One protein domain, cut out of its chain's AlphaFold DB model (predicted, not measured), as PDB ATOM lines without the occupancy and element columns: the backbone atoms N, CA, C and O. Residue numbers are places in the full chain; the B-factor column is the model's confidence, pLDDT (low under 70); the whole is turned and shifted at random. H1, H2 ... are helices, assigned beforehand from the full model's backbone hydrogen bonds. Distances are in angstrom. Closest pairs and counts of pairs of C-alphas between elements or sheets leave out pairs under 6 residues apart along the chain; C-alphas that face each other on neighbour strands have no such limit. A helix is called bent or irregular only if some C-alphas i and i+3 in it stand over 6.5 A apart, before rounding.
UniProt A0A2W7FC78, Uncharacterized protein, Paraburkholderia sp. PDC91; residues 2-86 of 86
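Overview. This is residues 2 to 86 of the 86 residues of an uncharacterized protein of Paraburkholderia sp. PDC91 (UniProt A0A2W7FC78). Two long helices, H1 and H3, cross as a lopsided X, and a short third helix, H2, sits across the first end of H3 like a crossbar. The crossing uses the later part of H1 and a stretch within H3, and from there two free arms splay apart and stick out: residues 2 to 9, which belong to H1, and residues 73 to 86, of which 73 to 84 belong to H3. The printed part has 85 residues with three named helices, in the order H1, H2, H3 along the chain, and no named strand; its class is all helix. It is only just loose, close to extended, with a radius of gyration of the C-alphas of 17.9 A. The C-alphas span 54 by 25 by 23 A, and H3 makes most of the longest axis.

Arrangement. The printed part opens with H1, residues 2 to 25, which touches H3, residues 52 to 84. The closest C-alphas of the two are those of Phe 18 and Thr 68, 5.4 A apart. There are 14 pairs of C-alphas within 8 A, made by residues 14 to 25 of H1 alone and residues 64 to 72 of H3 alone. The lines of H1 and H3 stand at a steep tilt of 51 degrees, the two helices run opposite ways, and their centres are 10.7 A apart. After H1 a short link of 8 residues leads to H2, residues 34 to 46. H1 and H2 are apart, with no C-alpha of the one within 8 A of the other. H2 touches H3 with 5 pairs of C-alphas within 8 A. The closest C-alphas here are those of Ser 41 and Tyr 52, 5.4 A apart. H2 touches H3 with residues 40 to 44 alone, and H3 touches H2 with residues 52 to 56 alone. The lines of H2 and H3 are about perpendicular, at 90 degrees, and their centres are 25.6 A apart. In the backbones of H1, H2 and H3, every pair of O of residue i and N of residue i+4 is within hydrogen-bond range.

Along the chain. H1 begins at C-alpha 2 at (35.322, 18.630, 88.234) and ends at C-alpha 25 at (52.226, 44.399, 74.535); its 24 residues measure 33.7 A from first to last C-alpha. The link follows, from His 26 to Thr 33. H2, from Leu 34 to Leu 46, has 13 residues and measures 18.5 A. A tight link of 5 residues, Phe 47 to Asp 51, joins H2 to H3. H3, the longest helix with 33 residues, begins at Tyr 52 with its C-alpha at (45.817, 49.992, 57.621), ends at Thr 84 with its C-alpha at (57.647, 16.269, 89.447), and measures 47.9 A. No helix is bent or irregular.

Size, cuts and confidence. The outline is a rod, and the two C-alphas farthest apart are those of Asp 50 and His 86, at 55.6 A. The C-alphas of Glu 2 and His 86, the first and last printed, are 23.5 A apart; His 86 is the chain's last residue. Besides the two arms, residues 29 to 35 stand free. Without these free stretches the body has 56 residues and spans 38 by 20 by 15 A, with a radius of gyration of 13.3 A. The printed part has no cut, and neither link is long. The mean pLDDT of the printed part is 77.6; it is under 70 at residue 22, residues 24 to 31, residue 50 and residues 85 to 86.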
ATOM      1  N   GLU A   2      33.909  18.223  88.159       71.62
ATOM      2  CA  GLU A   2      35.322  18.630  88.234       71.62
ATOM      3  C   GLU A   2      36.053  18.804  86.889       71.62
ATOM      4  O   GLU A   2      36.905  19.677  86.744       71.62
ATOM      5  N   LYS A   3      35.743  17.975  85.881       77.44
ATOM      6  CA  LYS A   3      36.346  18.102  84.541       77.44
ATOM      7  C   LYS A   3      35.960  19.422  83.865       77.44
ATOM      8  O   LYS A   3      36.792  20.007  83.179       77.44
ATOM      9  N   ILE A   4      34.731  19.891  84.090       81.38
ATOM     10  CA  ILE A   4      34.231  21.162  83.554       81.38
ATOM     11  C   ILE A   4      34.913  22.311  84.292       81.38
ATOM     12  O   ILE A   4      35.521  23.148  83.642       81.38
ATOM     13  N   ALA A   5      34.951  22.273  85.628       78.44
ATOM     14  CA  ALA A   5      35.639  23.283  86.436       78.44
ATOM     15  C   ALA A   5      37.122  23.440  86.044       78.44
ATOM     16  O   ALA A   5      37.588  24.550  85.797       78.44
ATOM     17  N   ARG A   6      37.854  22.327  85.877       79.19
ATOM     18  CA  ARG A   6      39.255  22.346  85.412       79.19
ATOM     19  C   ARG A   6      39.409  22.938  84.007       79.19
ATOM     20  O   ARG A   6      40.426  23.567  83.723       79.19
ATOM     21  N   ARG A   7      38.433  22.725  83.121       81.19
ATOM     22  CA  ARG A   7      38.434  23.290  81.764       81.19
ATOM     23  C   ARG A   7      38.137  24.789  81.796       81.19
ATOM     24  O   ARG A   7      38.865  25.543  81.162       81.19
ATOM     25  N   THR A   8      37.155  25.217  82.584       84.50
ATOM     26  CA  THR A   8      36.795  26.629  82.767       84.50
ATOM     27  C   THR A   8      37.947  27.428  83.364       84.50
ATOM     28  O   THR A   8      38.268  28.486  82.839       84.50
ATOM     29  N   ILE A   9      38.643  26.902  84.378       85.06
ATOM     30  CA  ILE A   9      39.827  27.556  84.964       85.06
ATOM     31  C   ILE A   9      40.931  27.743  83.917       85.06
ATOM     32  O   ILE A   9      41.541  28.803  83.858       85.06
ATOM     33  N   LYS A  10      41.177  26.742  83.060       79.50
ATOM     34  CA  LYS A  10      42.160  26.875  81.972       79.50
ATOM     35  C   LYS A  10      41.760  27.945  80.961       79.50
ATOM     36  O   LYS A  10      42.623  28.698  80.529       79.50
ATOM     37  N   ILE A  11      40.480  28.000  80.594       83.69
ATOM     38  CA  ILE A  11      39.956  29.008  79.666       83.69
ATOM     39  C   ILE A  11      40.078  30.401  80.284       83.69
ATOM     40  O   ILE A  11      40.610  31.288  79.632       83.69
ATOM     41  N   LEU A  12      39.666  30.580  81.542       86.25
ATOM     42  CA  LEU A  12      39.814  31.839  82.276       86.25
ATOM     43  C   LEU A  12      41.273  32.271  82.363       86.25
ATOM     44  O   LEU A  12      41.577  33.414  82.062       86.25
ATOM     45  N   LEU A  13      42.183  31.358  82.707       86.62
ATOM     46  CA  LEU A  13      43.608  31.666  82.793       86.62
ATOM     47  C   LEU A  13      44.179  32.075  81.429       86.62
ATOM     48  O   LEU A  13      44.928  33.041  81.352       86.62
ATOM     49  N   PHE A  14      43.793  31.388  80.352       85.25
ATOM     50  CA  PHE A  14      44.169  31.782  78.995       85.25
ATOM     51  C   PHE A  14      43.602  33.159  78.628       85.25
ATOM     52  O   PHE A  14      44.337  34.007  78.133       85.25
ATOM     53  N   LEU A  15      42.324  33.408  78.922       84.25
ATOM     54  CA  LEU A  15      41.653  34.673  78.626       84.25
ATOM     55  C   LEU A  15      42.275  35.837  79.407       84.25
ATOM     56  O   LEU A  15      42.529  36.893  78.840       84.25
ATOM     57  N   SER A  16      42.576  35.640  80.692       83.94
ATOM     58  CA  SER A  16      43.262  36.635  81.517       83.94
ATOM     59  C   SER A  16      44.662  36.937  80.991       83.94
ATOM     60  O   SER A  16      45.036  38.103  80.939       83.94
ATOM     61  N   LEU A  17      45.422  35.918  80.570       83.06
ATOM     62  CA  LEU A  17      46.735  36.120  79.952       83.06
ATOM     63  C   LEU A  17      46.634  36.862  78.617       83.06
ATOM     64  O   LEU A  17      47.462  37.728  78.363       83.06
ATOM     65  N   PHE A  18      45.614  36.570  77.811       77.50
ATOM     66  CA  PHE A  18      45.361  37.260  76.547       77.50
ATOM     67  C   PHE A  18      45.029  38.738  76.759       77.50
ATOM     68  O   PHE A  18      45.643  39.605  76.148       77.50
ATOM     69  N   LEU A  19      44.132  39.047  77.698       78.06
ATOM     70  CA  LEU A  19      43.817  40.433  78.062       78.06
ATOM     71  C   LEU A  19      45.036  41.169  78.640       78.06
ATOM     72  O   LEU A  19      45.228  42.359  78.388       78.06
ATOM     73  N   LEU A  20      45.877  40.464  79.402       79.12
ATOM     74  CA  LEU A  20      47.119  41.013  79.937       79.12
ATOM     75  C   LEU A  20      48.145  41.273  78.828       79.12
ATOM     76  O   LEU A  20      48.795  42.315  78.853       79.12
ATOM     77  N   ALA A  21      48.268  40.371  77.851       76.12
ATOM     78  CA  ALA A  21      49.107  40.562  76.672       76.12
ATOM     79  C   ALA A  21      48.654  41.805  75.907       76.12
ATOM     80  O   ALA A  21      49.466  42.704  75.718       76.12
ATOM     81  N   GLY A  22      47.351  41.946  75.652       69.12
ATOM     82  CA  GLY A  22      46.787  43.169  75.092       69.12
ATOM     83  C   GLY A  22      47.233  44.407  75.864       69.12
ATOM     84  O   GLY A  22      47.798  45.330  75.291       69.12
ATOM     85  N   ARG A  23      47.108  44.412  77.193       75.81
ATOM     86  CA  ARG A  23      47.485  45.572  78.018       75.81
ATOM     87  C   ARG A  23      48.987  45.891  78.042       75.81
ATOM     88  O   ARG A  23      49.333  47.065  78.140       75.81
ATOM     89  N   TYR A  24      49.858  44.884  78.036       69.12
ATOM     90  CA  TYR A  24      51.306  45.066  78.225       69.12
ATOM     91  C   TYR A  24      52.104  45.079  76.916       69.12
ATOM     92  O   TYR A  24      53.141  45.735  76.846       69.12
ATOM     93  N   VAL A  25      51.639  44.378  75.882       67.19
ATOM     94  CA  VAL A  25      52.226  44.399  74.535       67.19
ATOM     95  C   VAL A  25      51.780  45.662  73.802       67.19
ATOM     96  O   VAL A  25      52.602  46.316  73.159       67.19
ATOM     97  N   HIS A  26      50.519  46.083  73.964       64.94
ATOM     98  CA  HIS A  26      50.044  47.350  73.410       64.94
ATOM     99  C   HIS A  26      50.449  48.519  74.313       64.94
ATOM    100  O   HIS A  26      49.661  49.057  75.087       64.94
ATOM    101  N   THR A  27      51.705  48.935  74.191       61.84
ATOM    102  CA  THR A  27      52.234  50.166  74.806       61.84
ATOM    103  C   THR A  27      52.266  51.339  73.827       61.84
ATOM    104  O   THR A  27      52.862  52.375  74.121       61.84
ATOM    105  N   TYR A  28      51.623  51.198  72.661       59.31
ATOM    106  CA  TYR A  28      51.577  52.264  71.670       59.31
ATOM    107  C   TYR A  28      50.926  53.522  72.262       59.31
ATOM    108  O   TYR A  28      49.829  53.435  72.821       59.31
ATOM    109  N   PRO A  29      51.574  54.694  72.146       63.22
ATOM    110  CA  PRO A  29      50.956  55.940  72.558       63.22
ATOM    111  C   PRO A  29      49.717  56.196  71.693       63.22
ATOM    112  O   PRO A  29      49.783  56.147  70.464       63.22
ATOM    113  N   LEU A  30      48.590  56.464  72.352       59.97
ATOM    114  CA  LEU A  30      47.378  56.998  71.738       59.97
ATOM    115  C   LEU A  30      47.354  58.515  72.000       59.97
ATOM    116  O   LEU A  30      47.373  58.904  73.170       59.97
ATOM    117  N   PRO A  31      47.309  59.377  70.966       64.62
ATOM    118  CA  PRO A  31      47.202  59.064  69.539       64.62
ATOM    119  C   PRO A  31      48.534  58.623  68.904       64.62
ATOM    120  O   PRO A  31      49.613  59.084  69.274       64.62
ATOM    121  N   MET A  32      48.429  57.738  67.910       70.81
ATOM    122  CA  MET A  32      49.563  57.175  67.175       70.81
ATOM    123  C   MET A  32      50.337  58.273  66.434       70.81
ATOM    124  O   MET A  32      49.735  59.156  65.822       70.81
ATOM    125  N   THR A  33      51.671  58.231  66.462       79.56
ATOM    126  CA  THR A  33      52.480  59.267  65.797       79.56
ATOM    127  C   THR A  33      52.404  59.151  64.268       79.56
ATOM    128  O   THR A  33      52.352  58.047  63.727       79.56
ATOM    129  N   LEU A  34      52.478  60.283  63.553       79.00
ATOM    130  CA  LEU A  34      52.406  60.333  62.078       79.00
ATOM    131  C   LEU A  34      53.431  59.416  61.385       79.00
ATOM    132  O   LEU A  34      53.130  58.799  60.369       79.00
ATOM    133  N   ARG A  35      54.637  59.272  61.955       77.69
ATOM    134  CA  ARG A  35      55.655  58.349  61.424       77.69
ATOM    135  C   ARG A  35      55.220  56.892  61.528       77.69
ATOM    136  O   ARG A  35      55.436  56.130  60.596       77.69
ATOM    137  N   GLN A  36      54.619  56.503  62.652       72.81
ATOM    138  CA  GLN A  36      54.148  55.134  62.854       72.81
ATOM    139  C   GLN A  36      52.986  54.807  61.916       72.81
ATOM    140  O   GLN A  36      52.987  53.722  61.347       72.81
ATOM    141  N   GLN A  37      52.064  55.753  61.699       76.56
ATOM    142  CA  GLN A  37      50.994  55.603  60.708       76.56
ATOM    143  C   GLN A  37      51.569  55.384  59.305       76.56
ATOM    144  O   GLN A  37      51.210  54.413  58.655       76.56
ATOM    145  N   HIS A  38      52.550  56.191  58.884       80.56
ATOM    146  CA  HIS A  38      53.182  56.039  57.569       80.56
ATOM    147  C   HIS A  38      53.849  54.666  57.370       80.56
ATOM    148  O   HIS A  38      53.721  54.065  56.305       80.56
ATOM    149  N   TYR A  39      54.569  54.145  58.371       78.44
ATOM    150  CA  TYR A  39      55.147  52.797  58.280       78.44
ATOM    151  C   TYR A  39      54.070  51.716  58.191       78.44
ATOM    152  O   TYR A  39      54.214  50.786  57.403       78.44
ATOM    153  N   LEU A  40      52.994  51.849  58.968       74.25
ATOM    154  CA  LEU A  40      51.866  50.923  58.933       74.25
ATOM    155  C   LEU A  40      51.177  50.926  57.573       74.25
ATOM    156  O   LEU A  40      50.940  49.856  57.026       74.25
ATOM    157  N   SER A  41      50.923  52.106  57.006       74.25
ATOM    158  CA  SER A  41      50.347  52.250  55.671       74.25
ATOM    159  C   SER A  41      51.251  51.630  54.607       74.25
ATOM    160  O   SER A  41      50.756  50.875  53.784       74.25
ATOM    161  N   MET A  42      52.574  51.844  54.662       80.31
ATOM    162  CA  MET A  42      53.505  51.206  53.717       80.31
ATOM    163  C   MET A  42      53.491  49.675  53.808       80.31
ATOM    164  O   MET A  42      53.548  48.991  52.792       80.31
ATOM    165  N   ILE A  43      53.445  49.128  55.026       77.19
ATOM    166  CA  ILE A  43      53.390  47.676  55.231       77.19
ATOM    167  C   ILE A  43      52.030  47.135  54.770       77.19
ATOM    168  O   ILE A  43      51.986  46.087  54.136       77.19
ATOM    169  N   SER A  44      50.939  47.849  55.047       74.44
ATOM    170  CA  SER A  44      49.588  47.480  54.613       74.44
ATOM    171  C   SER A  44      49.479  47.435  53.088       74.44
ATOM    172  O   SER A  44      48.988  46.450  52.538       74.44
ATOM    173  N   ASP A  45      50.030  48.442  52.408       77.56
ATOM    174  CA  ASP A  45      50.066  48.542  50.946       77.56
ATOM    175  C   ASP A  45      50.911  47.411  50.328       77.56
ATOM    176  O   ASP A  45      50.501  46.758  49.370       77.56
ATOM    177  N   LEU A  46      52.038  47.056  50.962       77.44
ATOM    178  CA  LEU A  46      52.846  45.892  50.572       77.44
ATOM    179  C   LEU A  46      52.079  44.563  50.702       77.44
ATOM    180  O   LEU A  46      52.304  43.637  49.921       77.44
ATOM    181  N   PHE A  47      51.184  44.460  51.684       73.50
ATOM    182  CA  PHE A  47      50.305  43.304  51.876       73.50
ATOM    183  C   PHE A  47      49.025  43.366  51.023       73.50
ATOM    184  O   PHE A  47      48.257  42.400  51.031       73.50
ATOM    185  N   GLY A  48      48.797  44.452  50.273       75.94
ATOM    186  CA  GLY A  48      47.605  44.654  49.444       75.94
ATOM    187  C   GLY A  48      46.325  44.901  50.247       75.94
ATOM    188  O   GLY A  48      45.234  44.586  49.771       75.94
ATOM    189  N   VAL A  49      46.447  45.406  51.479       71.88
ATOM    190  CA  VAL A  49      45.316  45.724  52.360       71.88
ATOM    191  C   VAL A  49      45.143  47.239  52.405       71.88
ATOM    192  O   VAL A  49      45.999  47.949  52.925       71.88
ATOM    193  N   ASP A  50      44.024  47.726  51.871       69.88
ATOM    194  CA  ASP A  50      43.700  49.161  51.785       69.88
ATOM    195  C   ASP A  50      43.481  49.791  53.181       69.88
ATOM    196  O   ASP A  50      43.812  50.948  53.432       69.88
ATOM    197  N   ASP A  51      42.982  48.994  54.136       74.94
ATOM    198  CA  ASP A  51      42.673  49.429  55.500       74.94
ATOM    199  C   ASP A  51      43.811  49.098  56.487       74.94
ATOM    200  O   ASP A  51      43.908  47.998  57.051       74.94
ATOM    201  N   TYR A  52      44.678  50.088  56.706       71.00
ATOM    202  CA  TYR A  52      45.817  49.992  57.621       71.00
ATOM    203  C   TYR A  52      45.406  49.813  59.095       71.00
ATOM    204  O   TYR A  52      46.154  49.200  59.865       71.00
ATOM    205  N   GLU A  53      44.237  50.319  59.509       72.00
ATOM    206  CA  GLU A  53      43.739  50.147  60.879       72.00
ATOM    207  C   GLU A  53      43.300  48.703  61.097       72.00
ATOM    208  O   GLU A  53      43.667  48.080  62.100       72.00
ATOM    209  N   PHE A  54      42.583  48.134  60.127       76.06
ATOM    210  CA  PHE A  54      42.185  46.733  60.184       76.06
ATOM    211  C   PHE A  54      43.406  45.802  60.183       76.06
ATOM    212  O   PHE A  54      43.484  44.880  61.004       76.06
ATOM    213  N   PHE A  55      44.403  46.075  59.335       77.06
ATOM    214  CA  PHE A  55      45.658  45.319  59.313       77.06
ATOM    215  C   PHE A  55      46.387  45.359  60.665       77.06
ATOM    216  O   PHE A  55      46.866  44.327  61.148       77.06
ATOM    217  N   TYR A  56      46.436  46.530  61.308       77.81
ATOM    218  CA  TYR A  56      47.020  46.686  62.639       77.81
ATOM    219  C   TYR A  56      46.282  45.870  63.697       77.81
ATOM    220  O   TYR A  56      46.917  45.114  64.433       77.81
ATOM    221  N   ILE A  57      44.950  45.968  63.749       80.06
ATOM    222  CA  ILE A  57      44.130  45.236  64.723       80.06
ATOM    223  C   ILE A  57      44.363  43.728  64.585       80.06
ATOM    224  O   ILE A  57      44.636  43.049  65.577       80.06
ATOM    225  N   ILE A  58      44.317  43.202  63.360       81.31
ATOM    226  CA  ILE A  58      44.535  41.774  63.105       81.31
ATOM    227  C   ILE A  58      45.959  41.354  63.481       81.31
ATOM    228  O   ILE A  58      46.139  40.344  64.166       81.31
ATOM    229  N   SER A  59      46.965  42.136  63.087       81.25
ATOM    230  CA  SER A  59      48.367  41.857  63.415       81.25
ATOM    231  C   SER A  59      48.582  41.787  64.924       81.25
ATOM    232  O   SER A  59      49.205  40.848  65.424       81.25
ATOM    233  N   MET A  60      48.015  42.736  65.665       80.81
ATOM    234  CA  MET A  60      48.137  42.760  67.114       80.81
ATOM    235  C   MET A  60      47.389  41.603  67.789       80.81
ATOM    236  O   MET A  60      47.940  40.987  68.698       80.81
ATOM    237  N   ILE A  61      46.198  41.227  67.305       82.19
ATOM    238  CA  ILE A  61      45.476  40.037  67.792       82.19
ATOM    239  C   ILE A  61      46.324  38.771  67.606       82.19
ATOM    240  O   ILE A  61      46.384  37.925  68.503       82.19
ATOM    241  N   ILE A  62      46.997  38.633  66.459       85.88
ATOM    242  CA  ILE A  62      47.880  37.492  66.181       85.88
ATOM    243  C   ILE A  62      49.073  37.488  67.143       85.88
ATOM    244  O   ILE A  62      49.397  36.440  67.708       85.88
ATOM    245  N   ILE A  63      49.712  38.641  67.364       83.38
ATOM    246  CA  ILE A  63      50.838  38.766  68.300       83.38
ATOM    247  C   ILE A  63      50.396  38.404  69.721       83.38
ATOM    248  O   ILE A  63      51.036  37.563  70.358       83.38
ATOM    249  N   ASP A  64      49.283  38.960  70.198       81.06
ATOM    250  CA  ASP A  64      48.735  38.658  71.523       81.06
ATOM    251  C   ASP A  64      48.423  37.168  71.674       81.06
ATOM    252  O   ASP A  64      48.710  36.568  72.717       81.06
ATOM    253  N   LEU A  65      47.889  36.534  70.625       83.62
ATOM    254  CA  LEU A  65      47.623  35.100  70.616       83.62
ATOM    255  C   LEU A  65      48.922  34.293  70.759       83.62
ATOM    256  O   LEU A  65      48.988  33.385  71.592       83.62
ATOM    257  N   ILE A  66      49.966  34.638  70.000       85.38
ATOM    258  CA  ILE A  66      51.280  33.981  70.072       85.38
ATOM    259  C   ILE A  66      51.881  34.138  71.473       85.38
ATOM    260  O   ILE A  66      52.283  33.142  72.085       85.38
ATOM    261  N   VAL A  67      51.898  35.361  72.014       82.81
ATOM    262  CA  VAL A  67      52.412  35.645  73.364       82.81
ATOM    263  C   VAL A  67      51.648  34.829  74.406       82.81
ATOM    264  O   VAL A  67      52.261  34.163  75.244       82.81
ATOM    265  N   THR A  68      50.320  34.797  74.314       84.19
ATOM    266  CA  THR A  68      49.469  34.028  75.232       84.19
ATOM    267  C   THR A  68      49.786  32.535  75.174       84.19
ATOM    268  O   THR A  68      49.937  31.900  76.221       84.19
ATOM    269  N   ILE A  69      49.945  31.962  73.975       84.50
ATOM    270  CA  ILE A  69      50.312  30.548  73.795       84.50
ATOM    271  C   ILE A  69      51.667  30.250  74.447       84.50
ATOM    272  O   ILE A  69      51.799  29.229  75.135       84.50
ATOM    273  N   ILE A  70      52.662  31.124  74.269       85.25
ATOM    274  CA  ILE A  70      54.000  30.964  74.856       85.25
ATOM    275  C   ILE A  70      53.921  31.001  76.385       85.25
ATOM    276  O   ILE A  70      54.394  30.067  77.041       85.25
ATOM    277  N   VAL A  71      53.283  32.027  76.958       84.00
ATOM    278  CA  VAL A  71      53.172  32.204  78.416       84.00
ATOM    279  C   VAL A  71      52.386  31.056  79.046       84.00
ATOM    280  O   VAL A  71      52.831  30.461  80.031       84.00
ATOM    281  N   TYR A  72      51.260  30.667  78.448       84.81
ATOM    282  CA  TYR A  72      50.468  29.526  78.904       84.81
ATOM    283  C   TYR A  72      51.269  28.216  78.853       84.81
ATOM    284  O   TYR A  72      51.252  27.423  79.801       84.81
ATOM    285  N   SER A  73      52.031  27.999  77.780       83.06
ATOM    286  CA  SER A  73      52.890  26.817  77.640       83.06
ATOM    287  C   SER A  73      54.016  26.799  78.673       83.06
ATOM    288  O   SER A  73      54.315  25.738  79.235       83.06
ATOM    289  N   MET A  74      54.620  27.958  78.959       86.50
ATOM    290  CA  MET A  74      55.619  28.121  80.015       86.50
ATOM    291  C   MET A  74      55.031  27.820  81.393       86.50
ATOM    292  O   MET A  74      55.616  27.024  82.126       86.50
ATOM    293  N   LEU A  75      53.852  28.358  81.713       85.50
ATOM    294  CA  LEU A  75      53.143  28.090  82.969       85.50
ATOM    295  C   LEU A  75      52.842  26.600  83.148       85.50
ATOM    296  O   LEU A  75      53.135  26.034  84.200       85.50
ATOM    297  N   ILE A  76      52.333  25.923  82.114       85.06
ATOM    298  CA  ILE A  76      52.089  24.473  82.166       85.06
ATOM    299  C   ILE A  76      53.393  23.691  82.352       85.06
ATOM    300  O   ILE A  76      53.420  22.697  83.087       85.06
ATOM    301  N   ARG A  77      54.466  24.076  81.649       85.12
ATOM    302  CA  ARG A  77      55.780  23.430  81.791       85.12
ATOM    303  C   ARG A  77      56.336  23.621  83.198       85.12
ATOM    304  O   ARG A  77      56.819  22.650  83.778       85.12
ATOM    305  N   LEU A  78      56.231  24.826  83.750       85.12
ATOM    306  CA  LEU A  78      56.674  25.148  85.101       85.12
ATOM    307  C   LEU A  78      55.877  24.359  86.140       85.12
ATOM    308  O   LEU A  78      56.470  23.705  86.991       85.12
ATOM    309  N   TRP A  79      54.551  24.328  86.005       86.06
ATOM    310  CA  TRP A  79      53.670  23.550  86.874       86.06
ATOM    311  C   TRP A  79      54.016  22.058  86.860       86.06
ATOM    312  O   TRP A  79      54.075  21.418  87.910       86.06
ATOM    313  N   ARG A  80      54.278  21.489  85.673       83.06
ATOM    314  CA  ARG A  80      54.721  20.092  85.551       83.06
ATOM    315  C   ARG A  80      56.051  19.860  86.259       83.06
ATOM    316  O   ARG A  80      56.130  18.917  87.032       83.06
ATOM    317  N   ARG A  81      57.043  20.734  86.049       84.38
ATOM    318  CA  ARG A  81      58.350  20.647  86.724       84.38
ATOM    319  C   ARG A  81      58.219  20.724  88.242       84.38
ATOM    320  O   ARG A  81      58.865  19.944  88.931       84.38
ATOM    321  N   TYR A  82      57.381  21.625  88.749       79.62
ATOM    322  CA  TYR A  82      57.158  21.789  90.186       79.62
ATOM    323  C   TYR A  82      56.499  20.552  90.803       79.62
ATOM    324  O   TYR A  82      56.904  20.109  91.869       79.62
ATOM    325  N   ARG A  83      55.536  19.943  90.097       76.75
ATOM    326  CA  ARG A  83      54.863  18.717  90.547       76.75
ATOM    327  C   ARG A  83      55.749  17.470  90.466       76.75
ATOM    328  O   ARG A  83      55.533  16.553  91.232       76.75
ATOM    329  N   THR A  84      56.708  17.406  89.543       73.75
ATOM    330  CA  THR A  84      57.647  16.269  89.447       73.75
ATOM    331  C   THR A  84      58.825  16.362  90.411       73.75
ATOM    332  O   THR A  84      59.566  15.397  90.548       73.75
ATOM    333  N   LYS A  85      59.051  17.530  91.021       57.94
ATOM    334  CA  LYS A  85      60.146  17.758  91.973       57.94
ATOM    335  C   LYS A  85      59.706  17.596  93.435       57.94
ATOM    336  O   LYS A  85      60.529  17.806  94.319       57.94
ATOM    337  N   HIS A  86      58.435  17.268  93.662       47.31
ATOM    338  CA  HIS A  86      57.796  17.098  94.962       47.31
ATOM    339  C   HIS A  86      57.137  15.724  95.038       47.31
ATOM    340  O   HIS A  86      57.028  15.217  96.173       47.31
TER     341      HIS A  86